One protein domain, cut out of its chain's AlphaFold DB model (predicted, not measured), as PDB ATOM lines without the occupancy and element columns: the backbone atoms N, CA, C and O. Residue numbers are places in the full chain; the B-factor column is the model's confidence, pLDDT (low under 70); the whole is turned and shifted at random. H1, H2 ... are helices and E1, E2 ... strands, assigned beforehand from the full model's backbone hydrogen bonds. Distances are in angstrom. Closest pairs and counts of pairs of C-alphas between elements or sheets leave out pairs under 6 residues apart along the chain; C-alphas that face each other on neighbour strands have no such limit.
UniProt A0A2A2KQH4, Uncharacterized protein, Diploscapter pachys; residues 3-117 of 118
ATOM      1  N   TYR A   3     119.316 123.861 121.892       79.44
ATOM      2  CA  TYR A   3     120.309 122.830 121.671       79.44
ATOM      3  C   TYR A   3     119.579 121.492 121.636       79.44
ATOM      4  O   TYR A   3     118.696 121.252 122.467       79.44
ATOM      5  N   SER A   4     119.929 120.660 120.667       81.44
ATOM      6  CA  SER A   4     119.446 119.290 120.567       81.44
ATOM      7  C   SER A   4     120.620 118.343 120.482       81.44
ATOM      8  O   SER A   4     121.605 118.604 119.792       81.44
ATOM      9  N   GLU A   5     120.467 117.212 121.141       82.06
ATOM     10  CA  GLU A   5     121.470 116.175 121.224       82.06
ATOM     11  C   GLU A   5     120.812 114.823 121.001       82.06
ATOM     12  O   GLU A   5     119.799 114.483 121.608       82.06
ATOM     13  N   TYR A   6     121.419 114.038 120.130       85.94
ATOM     14  CA  TYR A   6     121.111 112.637 119.958       85.94
ATOM     15  C   TYR A   6     122.398 111.842 119.986       85.94
ATOM     16  O   TYR A   6     123.393 112.232 119.371       85.94
ATOM     17  N   TYR A   7     122.367 110.687 120.636       85.81
ATOM     18  CA  TYR A   7     123.434 109.713 120.501       85.81
ATOM     19  C   TYR A   7     122.926 108.284 120.688       85.81
ATOM     20  O   TYR A   7     122.012 108.005 121.470       85.81
ATOM     21  N   ALA A   8     123.553 107.361 119.962       86.38
ATOM     22  CA  ALA A   8     123.321 105.929 120.060       86.38
ATOM     23  C   ALA A   8     124.563 105.225 120.596       86.38
ATOM     24  O   ALA A   8     125.669 105.421 120.090       86.38
ATOM     25  N   LEU A   9     124.369 104.372 121.598       83.88
ATOM     26  CA  LEU A   9     125.427 103.596 122.230       83.88
ATOM     27  C   LEU A   9     125.186 102.105 122.034       83.88
ATOM     28  O   LEU A   9     124.078 101.624 122.272       83.88
ATOM     29  N   ASN A  10     126.237 101.355 121.711       81.44
ATOM     30  CA  ASN A  10     126.225  99.905 121.872       81.44
ATOM     31  C   ASN A  10     126.595  99.543 123.315       81.44
ATOM     32  O   ASN A  10     127.743  99.697 123.742       81.44
ATOM     33  N   ARG A  11     125.627  99.050 124.084       76.38
ATOM     34  CA  ARG A  11     125.853  98.565 125.446       76.38
ATOM     35  C   ARG A  11     125.463  97.098 125.521       76.38
ATOM     36  O   ARG A  11     124.280  96.777 125.503       76.38
ATOM     37  N   SER A  12     126.465  96.226 125.630       78.75
ATOM     38  CA  SER A  12     126.267  94.774 125.749       78.75
ATOM     39  C   SER A  12     125.412  94.205 124.607       78.75
ATOM     40  O   SER A  12     124.414  93.534 124.852       78.75
ATOM     41  N   ASN A  13     125.779  94.521 123.359       79.19
ATOM     42  CA  ASN A  13     125.071  94.127 122.130       79.19
ATOM     43  C   ASN A  13     123.635  94.659 122.011       79.19
ATOM     44  O   ASN A  13     122.867  94.196 121.175       79.19
ATOM     45  N   THR A  14     123.268  95.647 122.829       81.25
ATOM     46  CA  THR A  14     121.992  96.353 122.730       81.25
ATOM     47  C   THR A  14     122.248  97.806 122.359       81.25
ATOM     48  O   THR A  14     122.986  98.508 123.056       81.25
ATOM     49  N   VAL A  15     121.610  98.275 121.286       83.81
ATOM     50  CA  VAL A  15     121.650  99.691 120.910       83.81
ATOM     51  C   VAL A  15     120.701 100.475 121.810       83.81
ATOM     52  O   VAL A  15     119.501 100.203 121.858       83.81
ATOM     53  N   ARG A  16     121.240 101.456 122.529       83.06
ATOM     54  CA  ARG A  16     120.470 102.421 123.319       83.06
ATOM     55  C   ARG A  16     120.543 103.782 122.657       83.06
ATOM     56  O   ARG A  16     121.630 104.225 122.308       83.06
ATOM     57  N   GLN A  17     119.396 104.426 122.515       82.81
ATOM     58  CA  GLN A  17     119.264 105.744 121.904       82.81
ATOM     59  C   GLN A  17     118.855 106.763 122.963       82.81
ATOM     60  O   GLN A  17     118.002 106.471 123.805       82.81
ATOM     61  N   TYR A  18     119.460 107.943 122.903       80.69
ATOM     62  CA  TYR A  18     119.258 109.039 123.843       80.69
ATOM     63  C   TYR A  18     118.965 110.315 123.062       80.69
ATOM     64  O   TYR A  18     119.594 110.550 122.032       80.69
ATOM     65  N   TYR A  19     118.004 111.101 123.547       81.19
ATOM     66  CA  TYR A  19     117.504 112.303 122.878       81.19
ATOM     67  C   TYR A  19     117.342 113.418 123.903       81.19
ATOM     68  O   TYR A  19     116.382 113.391 124.670       81.19
ATOM     69  N   ASP A  20     118.244 114.388 123.928       76.88
ATOM     70  CA  ASP A  20     118.182 115.514 124.854       76.88
ATOM     71  C   ASP A  20     117.902 116.830 124.118       76.88
ATOM     72  O   ASP A  20     118.288 117.030 122.962       76.88
ATOM     73  N   ARG A  21     117.193 117.736 124.789       76.88
ATOM     74  CA  ARG A  21     116.839 119.045 124.252       76.88
ATOM     75  C   ARG A  21     116.658 120.061 125.364       76.88
ATOM     76  O   ARG A  21     115.814 119.903 126.245       76.88
ATOM     77  N   PHE A  22     117.353 121.183 125.242       75.19
ATOM     78  CA  PHE A  22     117.229 122.285 126.190       75.19
ATOM     79  C   PHE A  22     117.547 123.638 125.542       75.19
ATOM     80  O   PHE A  22     118.155 123.733 124.475       75.19
ATOM     81  N   CYS A  23     117.095 124.721 126.173       77.50
ATOM     82  CA  CYS A  23     117.317 126.080 125.681       77.50
ATOM     83  C   CYS A  23     118.639 126.646 126.208       77.50
ATOM     84  O   CYS A  23     118.892 126.627 127.410       77.50
ATOM     85  N   VAL A  24     119.449 127.222 125.316       74.75
ATOM     86  CA  VAL A  24     120.717 127.891 125.652       74.75
ATOM     87  C   VAL A  24     120.882 129.225 124.929       74.75
ATOM     88  O   VAL A  24     120.184 129.547 123.957       74.75
ATOM     89  N   HIS A  25     121.835 130.023 125.408       77.38
ATOM     90  CA  HIS A  25     122.254 131.249 124.741       77.38
ATOM     91  C   HIS A  25     123.118 130.929 123.511       77.38
ATOM     92  O   HIS A  25     123.990 130.068 123.579       77.38
ATOM     93  N   VAL A  26     122.938 131.675 122.415       76.44
ATOM     94  CA  VAL A  26     123.650 131.469 121.131       76.44
ATOM     95  C   VAL A  26     125.167 131.357 121.285       76.44
ATOM     96  O   VAL A  26     125.804 130.460 120.739       76.44
ATOM     97  N   LYS A  27     125.737 132.238 122.111       76.31
ATOM     98  CA  LYS A  27     127.173 132.302 122.399       76.31
ATOM     99  C   LYS A  27     127.742 130.981 122.934       76.31
ATOM    100  O   LYS A  27     128.908 130.697 122.692       76.31
ATOM    101  N   HIS A  28     126.938 130.189 123.650       74.00
ATOM    102  CA  HIS A  28     127.381 128.922 124.231       74.00
ATOM    103  C   HIS A  28     127.550 127.840 123.163       74.00
ATOM    104  O   HIS A  28     128.429 126.999 123.295       74.00
ATOM    105  N   CYS A  29     126.767 127.902 122.087       76.25
ATOM    106  CA  CYS A  29     126.884 126.981 120.963       76.25
ATOM    107  C   CYS A  29     128.021 127.377 120.016       76.25
ATOM    108  O   CYS A  29     128.915 126.573 119.757       76.25
ATOM    109  N   ILE A  30     128.045 128.646 119.579       74.56
ATOM    110  CA  ILE A  30     129.037 129.143 118.609       74.56
ATOM    111  C   ILE A  30     130.462 128.965 119.141       74.56
ATOM    112  O   ILE A  30     131.344 128.518 118.416       74.56
ATOM    113  N   HIS A  31     130.696 129.257 120.424       75.19
ATOM    114  CA  HIS A  31     132.024 129.105 121.025       75.19
ATOM    115  C   HIS A  31     132.508 127.644 121.082       75.19
ATOM    116  O   HIS A  31     133.700 127.399 121.235       75.19
ATOM    117  N   ARG A  32     131.592 126.679 120.962       72.38
ATOM    118  CA  ARG A  32     131.866 125.236 120.969       72.38
ATOM    119  C   ARG A  32     131.824 124.616 119.569       72.38
ATOM    120  O   ARG A  32     131.883 123.399 119.444       72.38
ATOM    121  N   GLY A  33     131.703 125.443 118.527       75.44
ATOM    122  CA  GLY A  33     131.627 124.985 117.138       75.44
ATOM    123  C   GLY A  33     130.338 124.233 116.803       75.44
ATOM    124  O   GLY A  33     130.310 123.499 115.824       75.44
ATOM    125  N   ILE A  34     129.283 124.392 117.606       82.50
ATOM    126  CA  ILE A  34     127.984 123.760 117.361       82.50
ATOM    127  C   ILE A  34     127.052 124.816 116.780       82.50
ATOM    128  O   ILE A  34     126.782 125.837 117.417       82.50
ATOM    129  N   ASP A  35     126.561 124.573 115.573       80.06
ATOM    130  CA  ASP A  35     125.714 125.494 114.827       80.06
ATOM    131  C   ASP A  35     124.484 124.778 114.241       80.06
ATOM    132  O   ASP A  35     124.129 123.664 114.643       80.06
ATOM    133  N   ALA A  36     123.803 125.453 113.315       79.00
ATOM    134  CA  ALA A  36     122.598 124.945 112.675       79.00
ATOM    135  C   ALA A  36     122.863 123.803 111.680       79.00
ATOM    136  O   ALA A  36     121.913 123.131 111.291       79.00
ATOM    137  N   ASN A  37     124.118 123.564 111.285       83.62
ATOM    138  CA  ASN A  37     124.471 122.446 110.405       83.62
ATOM    139  C   ASN A  37     124.590 121.123 111.165       83.62
ATOM    140  O   ASN A  37     124.668 120.065 110.543       83.62
ATOM    141  N   CYS A  38     124.563 121.193 112.499       84.44
ATOM    142  CA  CYS A  38     124.787 120.086 113.410       84.44
ATOM    143  C   CYS A  38     126.178 119.452 113.272       84.44
ATOM    144  O   CYS A  38     126.818 119.473 112.226       84.44
ATOM    145  N   GLN A  39     126.663 118.864 114.356       87.44
ATOM    146  CA  GLN A  39     127.966 118.212 114.408       87.44
ATOM    147  C   GLN A  39     127.810 116.789 114.931       87.44
ATOM    148  O   GLN A  39     126.932 116.515 115.751       87.44
ATOM    149  N   ASP A  40     128.663 115.879 114.476       88.50
ATOM    150  CA  ASP A  40     128.849 114.593 115.144       88.50
ATOM    151  C   ASP A  40     129.871 114.721 116.289       88.50
ATOM    152  O   ASP A  40     130.576 115.724 116.420       88.50
ATOM    153  N   TYR A  41     129.961 113.697 117.137       86.00
ATOM    154  CA  TYR A  41     130.879 113.652 118.275       86.00
ATOM    155  C   TYR A  41     132.344 113.866 117.877       86.00
ATOM    156  O   TYR A  41     133.084 114.512 118.617       86.00
ATOM    157  N   HIS A  42     132.781 113.343 116.732       85.19
ATOM    158  CA  HIS A  42     134.163 113.476 116.275       85.19
ATOM    159  C   HIS A  42     134.470 114.883 115.751       85.19
ATOM    160  O   HIS A  42     135.621 115.316 115.847       85.19
ATOM    161  N   ALA A  43     133.454 115.597 115.264       87.06
ATOM    162  CA  ALA A  43     133.540 116.985 114.823       87.06
ATOM    163  C   ALA A  43     133.465 118.007 115.976       87.06
ATOM    164  O   ALA A  43     133.857 119.161 115.802       87.06
ATOM    165  N   LEU A  44     133.021 117.597 117.173       82.44
ATOM    166  CA  LEU A  44     133.052 118.453 118.362       82.44
ATOM    167  C   LEU A  44     134.484 118.828 118.765       82.44
ATOM    168  O   LEU A  44     135.426 118.052 118.596       82.44
ATOM    169  N   ASP A  45     134.652 119.983 119.414       82.88
ATOM    170  CA  ASP A  45     135.938 120.346 120.004       82.88
ATOM    171  C   ASP A  45     136.372 119.350 121.105       82.88
ATOM    172  O   ASP A  45     135.555 118.719 121.783       82.88
ATOM    173  N   LYS A  46     137.687 119.219 121.330       83.00
ATOM    174  CA  LYS A  46     138.251 118.241 122.285       83.00
ATOM    175  C   LYS A  46     137.728 118.405 123.716       83.00
ATOM    176  O   LYS A  46     137.718 117.430 124.470       83.00
ATOM    177  N   THR A  47     137.342 119.610 124.126       80.31
ATOM    178  CA  THR A  47     136.781 119.850 125.460       80.31
ATOM    179  C   THR A  47     135.372 119.288 125.537       80.31
ATOM    180  O   THR A  47     135.077 118.550 126.477       80.31
ATOM    181  N   MET A  48     134.535 119.559 124.537       77.75
ATOM    182  CA  MET A  48     133.184 118.995 124.453       77.75
ATOM    183  C   MET A  48     133.207 117.471 124.352       77.75
ATOM    184  O   MET A  48     132.496 116.812 125.109       77.75
ATOM    185  N   GLN A  49     134.103 116.900 123.539       82.00
ATOM    186  CA  GLN A  49     134.299 115.448 123.478       82.00
ATOM    187  C   GLN A  49     134.629 114.855 124.854       82.00
ATOM    188  O   GLN A  49     134.000 113.894 125.292       82.00
ATOM    189  N   ARG A  50     135.592 115.446 125.579       79.12
ATOM    190  CA  ARG A  50     135.981 114.986 126.925       79.12
ATOM    191  C   ARG A  50     134.848 115.105 127.936       79.12
ATOM    192  O   ARG A  50     134.731 114.240 128.800       79.12
ATOM    193  N   LEU A  51     134.056 116.172 127.871       75.06
ATOM    194  CA  LEU A  51     132.935 116.393 128.781       75.06
ATOM    195  C   LEU A  51     131.813 115.397 128.515       75.06
ATOM    196  O   LEU A  51     131.402 114.703 129.443       75.06
ATOM    197  N   PHE A  52     131.395 115.261 127.258       77.19
ATOM    198  CA  PHE A  52     130.433 114.246 126.844       77.19
ATOM    199  C   PHE A  52     130.913 112.854 127.283       77.19
ATOM    200  O   PHE A  52     130.216 112.142 128.005       77.19
ATOM    201  N   ALA A  53     132.167 112.504 126.982       76.75
ATOM    202  CA  ALA A  53     132.758 111.240 127.406       76.75
ATOM    203  C   ALA A  53     132.806 111.071 128.931       76.75
ATOM    204  O   ALA A  53     132.673 109.948 129.394       76.75
ATOM    205  N   ARG A  54     132.992 112.141 129.719       72.69
ATOM    206  CA  ARG A  54     133.001 112.101 131.193       72.69
ATOM    207  C   ARG A  54     131.602 111.895 131.776       72.69
ATOM    208  O   ARG A  54     131.450 111.122 132.716       72.69
ATOM    209  N   HIS A  55     130.593 112.575 131.243       68.88
ATOM    210  CA  HIS A  55     129.217 112.471 131.741       68.88
ATOM    211  C   HIS A  55     128.553 111.166 131.319       68.88
ATOM    212  O   HIS A  55     127.831 110.550 132.101       68.88
ATOM    213  N   HIS A  56     128.901 110.677 130.133       69.75
ATOM    214  CA  HIS A  56     128.442 109.391 129.631       69.75
ATOM    215  C   HIS A  56     129.451 108.258 129.901       69.75
ATOM    216  O   HIS A  56     129.220 107.134 129.460       69.75
ATOM    217  N   ALA A  57     130.501 108.513 130.713       46.03
ATOM    218  CA  ALA A  57     131.676 107.663 131.011       46.03
ATOM    219  C   ALA A  57     131.395 106.247 131.517       46.03
ATOM    220  O   ALA A  57     132.308 105.424 131.572       46.03
ATOM    221  N   LYS A  58     130.150 105.917 131.866       53.53
ATOM    222  CA  LYS A  58     129.756 104.517 132.094       53.53
ATOM    223  C   LYS A  58     129.659 103.711 130.792       53.53
ATOM    224  O   LYS A  58     129.580 102.487 130.836       53.53
ATOM    225  N   THR A  59     129.699 104.381 129.645       55.25
ATOM    226  CA  THR A  59     129.657 103.799 128.307       55.25
ATOM    227  C   THR A  59     130.805 104.422 127.520       55.25
ATOM    228  O   THR A  59     130.801 105.614 127.242       55.25
ATOM    229  N   PHE A  60     131.846 103.640 127.250       58.91
ATOM    230  CA  PHE A  60     133.072 104.106 126.597       58.91
ATOM    231  C   PHE A  60     132.784 104.922 125.318       58.91
ATOM    232  O   PHE A  60     131.891 104.534 124.568       58.91
ATOM    233  N   PRO A  61     133.591 105.951 124.977       64.12
ATOM    234  CA  PRO A  61     133.461 106.664 123.699       64.12
ATOM    235  C   PRO A  61     133.539 105.730 122.482       64.12
ATOM    236  O   PRO A  61     132.929 105.993 121.457       64.12
ATOM    237  N   LYS A  62     134.233 104.589 122.620       68.56
ATOM    238  CA  LYS A  62     134.311 103.518 121.611       68.56
ATOM    239  C   LYS A  62     132.967 102.848 121.300       68.56
ATOM    240  O   LYS A  62     132.872 102.117 120.325       68.56
ATOM    241  N   ASN A  63     131.959 103.071 122.137       77.12
ATOM    242  CA  ASN A  63     130.635 102.486 121.995       77.12
ATOM    243  C   ASN A  63     129.629 103.469 121.391       77.12
ATOM    244  O   ASN A  63     128.478 103.080 121.201       77.12
ATOM    245  N   ILE A  64     130.031 104.717 121.120       82.31
ATOM    246  CA  ILE A  64     129.207 105.668 120.375       82.31
ATOM    247  C   ILE A  64     129.148 105.189 118.930       82.31
ATOM    248  O   ILE A  64     130.167 105.122 118.251       82.31
ATOM    249  N   LEU A  65     127.950 104.824 118.486       86.56
ATOM    250  CA  LEU A  65     127.691 104.404 117.111       86.56
ATOM    251  C   LEU A  65     127.381 105.616 116.236       86.56
ATOM    252  O   LEU A  65     127.948 105.785 115.164       86.56
ATOM    253  N   HIS A  66     126.481 106.466 116.728       88.19
ATOM    254  CA  HIS A  66     126.000 107.653 116.035       88.19
ATOM    255  C   HIS A  66     125.788 108.775 117.039       88.19
ATOM    256  O   HIS A  66     125.464 108.521 118.201       88.19
ATOM    257  N   SER A  67     125.956 110.013 116.588       87.75
ATOM    258  CA  SER A  67     125.698 111.200 117.397       87.75
ATOM    259  C   SER A  67     125.372 112.393 116.511       87.75
ATOM    260  O   SER A  67     125.860 112.473 115.383       87.75
ATOM    261  N   VAL A  68     124.528 113.284 117.016       88.38
ATOM    262  CA  VAL A  68     124.140 114.532 116.365       88.38
ATOM    263  C   VAL A  68     123.944 115.586 117.446       88.38
ATOM    264  O   VAL A  68     123.166 115.387 118.374       88.38
ATOM    265  N   PHE A  69     124.627 116.714 117.302       86.31
ATOM    266  CA  PHE A  69     124.538 117.865 118.189       86.31
ATOM    267  C   PHE A  69     124.193 119.094 117.359       86.31
ATOM    268  O   PHE A  69     124.982 119.496 116.508       86.31
ATOM    269  N   CYS A  70     123.036 119.695 117.597       83.94
ATOM    270  CA  CYS A  70     122.534 120.831 116.831       83.94
ATOM    271  C   CYS A  70     122.330 122.035 117.741       83.94
ATOM    272  O   CYS A  70     121.912 121.897 118.894       83.94
ATOM    273  N   CYS A  71     122.578 123.231 117.214       84.19
ATOM    274  CA  CYS A  71     122.135 124.451 117.865       84.19
ATOM    275  C   CYS A  71     121.571 125.430 116.850       84.19
ATOM    276  O   CYS A  71     122.282 125.961 116.001       84.19
ATOM    277  N   CYS A  72     120.283 125.719 116.967       77.94
ATOM    278  CA  CYS A  72     119.610 126.605 116.031       77.94
ATOM    279  C   CYS A  72     118.482 127.419 116.686       77.94
ATOM    280  O   CYS A  72     118.085 127.208 117.842       77.94
ATOM    281  N   THR A  73     118.112 128.500 115.999       71.38
ATOM    282  CA  THR A  73     117.260 129.586 116.507       71.38
ATOM    283  C   THR A  73     115.806 129.164 116.614       71.38
ATOM    284  O   THR A  73     115.125 129.575 117.552       71.38
ATOM    285  N   GLU A  74     115.363 128.307 115.703       65.94
ATOM    286  CA  GLU A  74     114.002 127.797 115.659       65.94
ATOM    287  C   GLU A  74     113.862 126.512 116.477       65.94
ATOM    288  O   GLU A  74     114.791 125.723 116.660       65.94
ATOM    289  N   SER A  75     112.666 126.290 117.009       58.28
ATOM    290  CA  SER A  75     112.355 125.082 117.767       58.28
ATOM    291  C   SER A  75     112.278 123.827 116.884       58.28
ATOM    292  O   SER A  75     112.357 122.725 117.427       58.28
ATOM    293  N   LEU A  76     112.125 123.983 115.565       54.38
ATOM    294  CA  LEU A  76     111.864 122.901 114.607       54.38
ATOM    295  C   LEU A  76     113.138 122.313 113.986       54.38
ATOM    296  O   LEU A  76     113.218 121.109 113.802       54.38
ATOM    297  N   CYS A  77     114.179 123.117 113.764       58.47
ATOM    298  CA  CYS A  77     115.476 122.644 113.247       58.47
ATOM    299  C   CYS A  77     116.250 121.735 114.231       58.47
ATOM    300  O   CYS A  77     117.318 121.230 113.918       58.47
ATOM    301  N   ASN A  78     115.722 121.564 115.444       59.88
ATOM    302  CA  ASN A  78     116.327 120.851 116.566       59.88
ATOM    303  C   ASN A  78     115.518 119.611 116.972       59.88
ATOM    304  O   ASN A  78     115.629 119.148 118.103       59.88
ATOM    305  N   SER A  79     114.619 119.117 116.122       65.12
ATOM    306  CA  SER A  79     113.860 117.904 116.420       65.12
ATOM    307  C   SER A  79     114.448 116.718 115.673       65.12
ATOM    308  O   SER A  79     113.827 116.234 114.732       65.12
ATOM    309  N   ILE A  80     115.614 116.237 116.112       73.81
ATOM    310  CA  ILE A  80     116.030 114.896 115.707       73.81
ATOM    311  C   ILE A  80     115.090 113.899 116.383       73.81
ATOM    312  O   ILE A  80     115.131 113.682 117.596       73.81
ATOM    313  N   ASP A  81     114.151 113.375 115.608       76.69
ATOM    314  CA  ASP A  81     113.148 112.436 116.085       76.69
ATOM    315  C   ASP A  81     113.465 111.005 115.628       76.69
ATOM    316  O   ASP A  81     114.440 110.730 114.929       76.69
ATOM    317  N   TYR A  82     112.635 110.054 116.053       79.19
ATOM    318  CA  TYR A  82     112.841 108.646 115.719       79.19
ATOM    319  C   TYR A  82     112.704 108.353 114.215       79.19
ATOM    320  O   TYR A  82     113.218 107.330 113.764       79.19
ATOM    321  N   LYS A  83     111.993 109.189 113.441       83.56
ATOM    322  CA  LYS A  83     111.877 109.018 111.987       83.56
ATOM    323  C   LYS A  83     113.179 109.433 111.326       83.56
ATOM    324  O   LYS A  83     113.738 108.637 110.579       83.56
ATOM    325  N   GLU A  84     113.698 110.607 111.684       84.38
ATOM    326  CA  GLU A  84     114.988 111.082 111.175       84.38
ATOM    327  C   GLU A  84     116.112 110.104 111.542       84.38
ATOM    328  O   GLU A  84     116.938 109.754 110.705       84.38
ATOM    329  N   VAL A  85     116.114 109.574 112.768       86.06
ATOM    330  CA  VAL A  85     117.096 108.564 113.195       86.06
ATOM    331  C   VAL A  85     116.987 107.266 112.397       86.06
ATOM    332  O   VAL A  85     118.014 106.686 112.032       86.06
ATOM    333  N   LYS A  86     115.768 106.816 112.083       87.56
ATOM    334  CA  LYS A  86     115.555 105.639 111.235       87.56
ATOM    335  C   LYS A  86     116.061 105.875 109.815       87.56
ATOM    336  O   LYS A  86     116.743 105.011 109.273       87.56
ATOM    337  N   GLU A  87     115.769 107.031 109.233       89.44
ATOM    338  CA  GLU A  87     116.209 107.395 107.880       89.44
ATOM    339  C   GLU A  87     117.732 107.568 107.797       89.44
ATOM    340  O   GLU A  87     118.362 107.077 106.862       89.44
ATOM    341  N   LYS A  88     118.334 108.222 108.794       87.12
ATOM    342  CA  LYS A  88     119.756 108.590 108.794       87.12
ATOM    343  C   LYS A  88     120.680 107.459 109.236       87.12
ATOM    344  O   LYS A  88     121.789 107.337 108.721       87.12
ATOM    345  N   PHE A  89     120.249 106.653 110.204       88.38
ATOM    346  CA  PHE A  89     121.097 105.647 110.856       88.38
ATOM    347  C   PHE A  89     120.545 104.219 110.764       88.38
ATOM    348  O   PHE A  89     121.189 103.292 111.249       88.38
ATOM    349  N   GLY A  90     119.362 104.015 110.177       88.25
ATOM    350  CA  GLY A  90     118.733 102.692 110.094       88.25
ATOM    351  C   GLY A  90     118.282 102.135 111.448       88.25
ATOM    352  O   GLY A  90     118.051 100.934 111.572       88.25
ATOM    353  N   LEU A  91     118.185 102.982 112.479       86.06
ATOM    354  CA  LEU A  91     117.831 102.565 113.833       86.06
ATOM    355  C   LEU A  91     116.321 102.693 114.072       86.06
ATOM    356  O   LEU A  91     115.739 103.764 113.936       86.06
ATOM    357  N   GLU A  92     115.686 101.587 114.460       84.25
ATOM    358  CA  GLU A  92     114.270 101.549 114.846       84.25
ATOM    359  C   GLU A  92     114.012 102.338 116.139       84.25
ATOM    360  O   GLU A  92     114.899 102.503 116.981       84.25
ATOM    361  N   LYS A  93     112.770 102.798 116.334       73.06
ATOM    362  CA  LYS A  93     112.375 103.543 117.538       73.06
ATOM    363  C   LYS A  93     112.677 102.724 118.807       73.06
ATOM    364  O   LYS A  93     112.350 101.534 118.846       73.06
ATOM    365  N   PRO A  94     113.221 103.330 119.880       67.00
ATOM    366  CA  PRO A  94     113.410 102.620 121.138       67.00
ATOM    367  C   PRO A  94     112.063 102.106 121.669       67.00
ATOM    368  O   PRO A  94     111.119 102.870 121.875       67.00
ATOM    369  N   VAL A  95     111.983 100.792 121.896       56.66
ATOM    370  CA  VAL A  95     110.739 100.073 122.236       56.66
ATOM    371  C   VAL A  95     110.246 100.387 123.660       56.66
ATOM    372  O   VAL A  95     109.081 100.169 123.973       56.66
ATOM    373  N   ASN A  96     111.090 100.967 124.526       50.34
ATOM    374  CA  ASN A  96     110.745 101.288 125.915       50.34
ATOM    375  C   ASN A  96     110.836 102.792 126.219       50.34
ATOM    376  O   ASN A  96     111.917 103.327 126.460       50.34
ATOM    377  N   LEU A  97     109.675 103.453 126.303       46.91
ATOM    378  CA  LEU A  97     109.521 104.833 126.799       46.91
ATOM    379  C   LEU A  97     109.799 104.984 128.310       46.91
ATOM    380  O   LEU A  97     109.944 106.101 128.801       46.91
ATOM    381  N   SER A  98     109.883 103.886 129.068       36.69
ATOM    382  CA  SER A  98     110.100 103.904 130.524       36.69
ATOM    383  C   SER A  98     111.538 104.235 130.941       36.69
ATOM    384  O   SER A  98     111.752 104.669 132.068       36.69
ATOM    385  N   LEU A  99     112.512 104.124 130.030       41.78
ATOM    386  CA  LEU A  99     113.909 104.537 130.243       41.78
ATOM    387  C   LEU A  99     114.161 106.024 129.934       41.78
ATOM    388  O   LEU A  99     115.284 106.499 130.078       41.78
ATOM    389  N   ILE A 100     113.118 106.770 129.547       46.03
ATOM    390  CA  ILE A 100     113.175 108.228 129.345       46.03
ATOM    391  C   ILE A 100     113.038 108.986 130.685       46.03
ATOM    392  O   ILE A 100     113.321 110.175 130.782       46.03
ATOM    393  N   LYS A 101     112.650 108.311 131.772       34.38
ATOM    394  CA  LYS A 101     112.492 108.935 133.092       34.38
ATOM    395  C   LYS A 101     113.671 108.589 134.010       34.38
ATOM    396  O   LYS A 101     113.863 107.432 134.353       34.38
ATOM    397  N   CYS A 102     114.407 109.626 134.421       33.53
ATOM    398  CA  CYS A 102     115.367 109.716 135.542       33.53
ATOM    399  C   CYS A 102     116.886 109.761 135.278       33.53
ATOM    400  O   CYS A 102     117.576 110.259 136.161       33.53
ATOM    401  N   GLU A 103     117.436 109.397 134.112       35.91
ATOM    402  CA  GLU A 103     118.841 109.783 133.797       35.91
ATOM    403  C   GLU A 103     118.936 111.199 133.187       35.91
ATOM    404  O   GLU A 103     119.954 111.876 133.329       35.91
ATOM    405  N   TYR A 104     117.833 111.688 132.611       42.12
ATOM    406  CA  TYR A 104     117.722 112.983 131.930       42.12
ATOM    407  C   TYR A 104     117.949 114.190 132.845       42.12
ATOM    408  O   TYR A 104     118.568 115.161 132.438       42.12
ATOM    409  N   LEU A 105     117.523 114.143 134.111       35.75
ATOM    410  CA  LEU A 105     117.720 115.276 135.029       35.75
ATOM    411  C   LEU A 105     119.199 115.517 135.380       35.75
ATOM    412  O   LEU A 105     119.553 116.643 135.717       35.75
ATOM    413  N   LEU A 106     120.054 114.493 135.266       38.75
ATOM    414  CA  LEU A 106     121.491 114.583 135.554       38.75
ATOM    415  C   LEU A 106     122.341 114.849 134.292       38.75
ATOM    416  O   LEU A 106     123.390 115.498 134.390       38.75
ATOM    417  N   SER A 107     121.909 114.385 133.107       46.75
ATOM    418  CA  SER A 107     122.572 114.715 131.828       46.75
ATOM    419  C   SER A 107     122.278 116.151 131.400       46.75
ATOM    420  O   SER A 107     123.229 116.904 131.164       46.75
ATOM    421  N   ILE A 108     120.995 116.557 131.441       49.00
ATOM    422  CA  ILE A 108     120.542 117.923 131.140       49.00
ATOM    423  C   ILE A 108     121.314 118.898 132.009       49.00
ATOM    424  O   ILE A 108     121.874 119.857 131.494       49.00
ATOM    425  N   SER A 109     121.421 118.636 133.318       51.28
ATOM    426  CA  SER A 109     122.095 119.561 134.226       51.28
ATOM    427  C   SER A 109     123.559 119.775 133.871       51.28
ATOM    428  O   SER A 109     124.064 120.854 134.127       51.28
ATOM    429  N   SER A 110     124.247 118.798 133.281       53.78
ATOM    430  CA  SER A 110     125.703 118.831 133.140       53.78
ATOM    431  C   SER A 110     126.173 119.552 131.877       53.78
ATOM    432  O   SER A 110     126.975 120.480 131.970       53.78
ATOM    433  N   ILE A 111     125.654 119.176 130.701       60.09
ATOM    434  CA  ILE A 111     125.985 119.870 129.443       60.09
ATOM    435  C   ILE A 111     125.393 121.282 129.470       60.09
ATOM    436  O   ILE A 111     126.069 122.230 129.071       60.09
ATOM    437  N   LEU A 112     124.199 121.458 130.050       59.88
ATOM    438  CA  LEU A 112     123.649 122.782 130.327       59.88
ATOM    439  C   LEU A 112     124.538 123.562 131.306       59.88
ATOM    440  O   LEU A 112     124.869 124.702 130.991       59.88
ATOM    441  N   LEU A 113     124.992 122.978 132.431       57.69
ATOM    442  CA  LEU A 113     125.936 123.656 133.336       57.69
ATOM    443  C   LEU A 113     127.189 124.102 132.586       57.69
ATOM    444  O   LEU A 113     127.634 125.209 132.817       57.69
ATOM    445  N   PHE A 114     127.757 123.289 131.695       60.66
ATOM    446  CA  PHE A 114     128.993 123.640 130.983       60.66
ATOM    447  C   PHE A 114     128.801 124.606 129.817       60.66
ATOM    448  O   PHE A 114     129.710 125.376 129.505       60.66
ATOM    449  N   LEU A 115     127.635 124.594 129.175       57.47
ATOM    450  CA  LEU A 115     127.257 125.660 128.255       57.47
ATOM    451  C   LEU A 115     127.079 126.973 129.031       57.47
ATOM    452  O   LEU A 115     127.438 128.021 128.512       57.47
ATOM    453  N   LEU A 116     126.582 126.927 130.271       58.97
ATOM    454  CA  LEU A 116     126.378 128.100 131.129       58.97
ATOM    455  C   LEU A 116     127.640 128.557 131.896       58.97
ATOM    456  O   LEU A 116     127.755 129.744 132.199       58.97
ATOM    457  N   LEU A 117     128.571 127.651 132.207       54.81
ATOM    458  CA  LEU A 117     129.823 127.916 132.917       54.81
ATOM    459  C   LEU A 117     130.865 128.457 131.934       54.81
ATOM    460  O   LEU A 117     131.491 127.719 131.169       54.81
TER     461      LEU A 117
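Overview. This is residues 3 to 117 of the 118 residues of an uncharacterized protein of Diploscapter pachys (UniProt A0A2A2KQH4). A three-stranded antiparallel sheet forms the middle of the domain, with H5 slanting over E2 on one face and the short H3 crossing the opposite face. H2 packs beside H5, running the opposite way, while H1 and H4 only graze the sheet. The printed part has 115 residues, with three named strands and five named helices in the order E1, E2, H1, H2, E3, H3, H4, H5; the sheet runs E2, E1, E3. The class is mixed, helices and strands, and the whole is compact and rounded, with a radius of gyration of the C-alphas of 13.5 A and spans of 37 by 29 by 26 A.

Along the chain. In the sheet, E1 is residues 3 to 11, 25.2 A long, beginning at C-alpha 3 (120.309, 122.830, 121.671). E2 is residues 14 to 23, 30.2 A, and E3 is residues 64 to 72, 23.4 A. H5, residues 104 to 116, spans 17.4 A and ends at C-alpha 116 (126.378, 128.100, 131.129). H2 is residues 46 to 55, 14.3 A, and H3 is residues 82 to 89, 10.0 A. The shortest are H1, residues 26 to 30, and H4, residues 97 to 100.

Arrangement. E1, the inner strand, is antiparallel to E2 at 165 degrees, with N 5 and O 20 2.8 A apart, within hydrogen-bond range; the two form a hairpin. E1 is antiparallel to E3 at 176 degrees, with N 6 and O 68 at 2.8 A. E2, H1, H2 and E3 make a split strand-helix-strand unit, two strands running the same way with helices between them in the chain and E1 between them in the sheet; its crossover is right-handed. H5 lies over E2 at a height over the sheet of 9.0 A, slantwise to the strands at 45 degrees to E2 on the local plane; the closest C-alphas are those of Asp 20 and Ile 108, 7.1 A. On the opposite face H3 has a height over the sheet of 10.5 A and runs across the strands, at 65 degrees to E1 on the local plane. H2 is not on the sheet; it touches H5, which touches it with residues 107 to 111 alone, at a shallow tilt of 26 degrees, opposite ways, and the closest C-alphas are those of His 55 and Ser 107, 7.0 A apart. H1 and H5 only just touch, with 3 pairs of C-alphas within 8 A, the closest His 28 and Leu 115 at 5.2 A, made by residues 115 to 116 of H5 alone. H4 is near E2 and meets H5 only through their link. Every O i to N i+4 pair is within hydrogen-bond range in H1, H2 and H3, against 7 of 9 in H5; H4 is too short for such a pair.

Size, cuts and confidence. The two C-alphas farthest apart, those of Asn 13 and Lys 27, are 38.2 A apart. The printed part has no cut. The link from H1 to H2, residues 31 to 45, is long. Mean pLDDT of the printed part is 71.9, and residues 55 to 62, 74 to 79 and 94 to 117 are under 70.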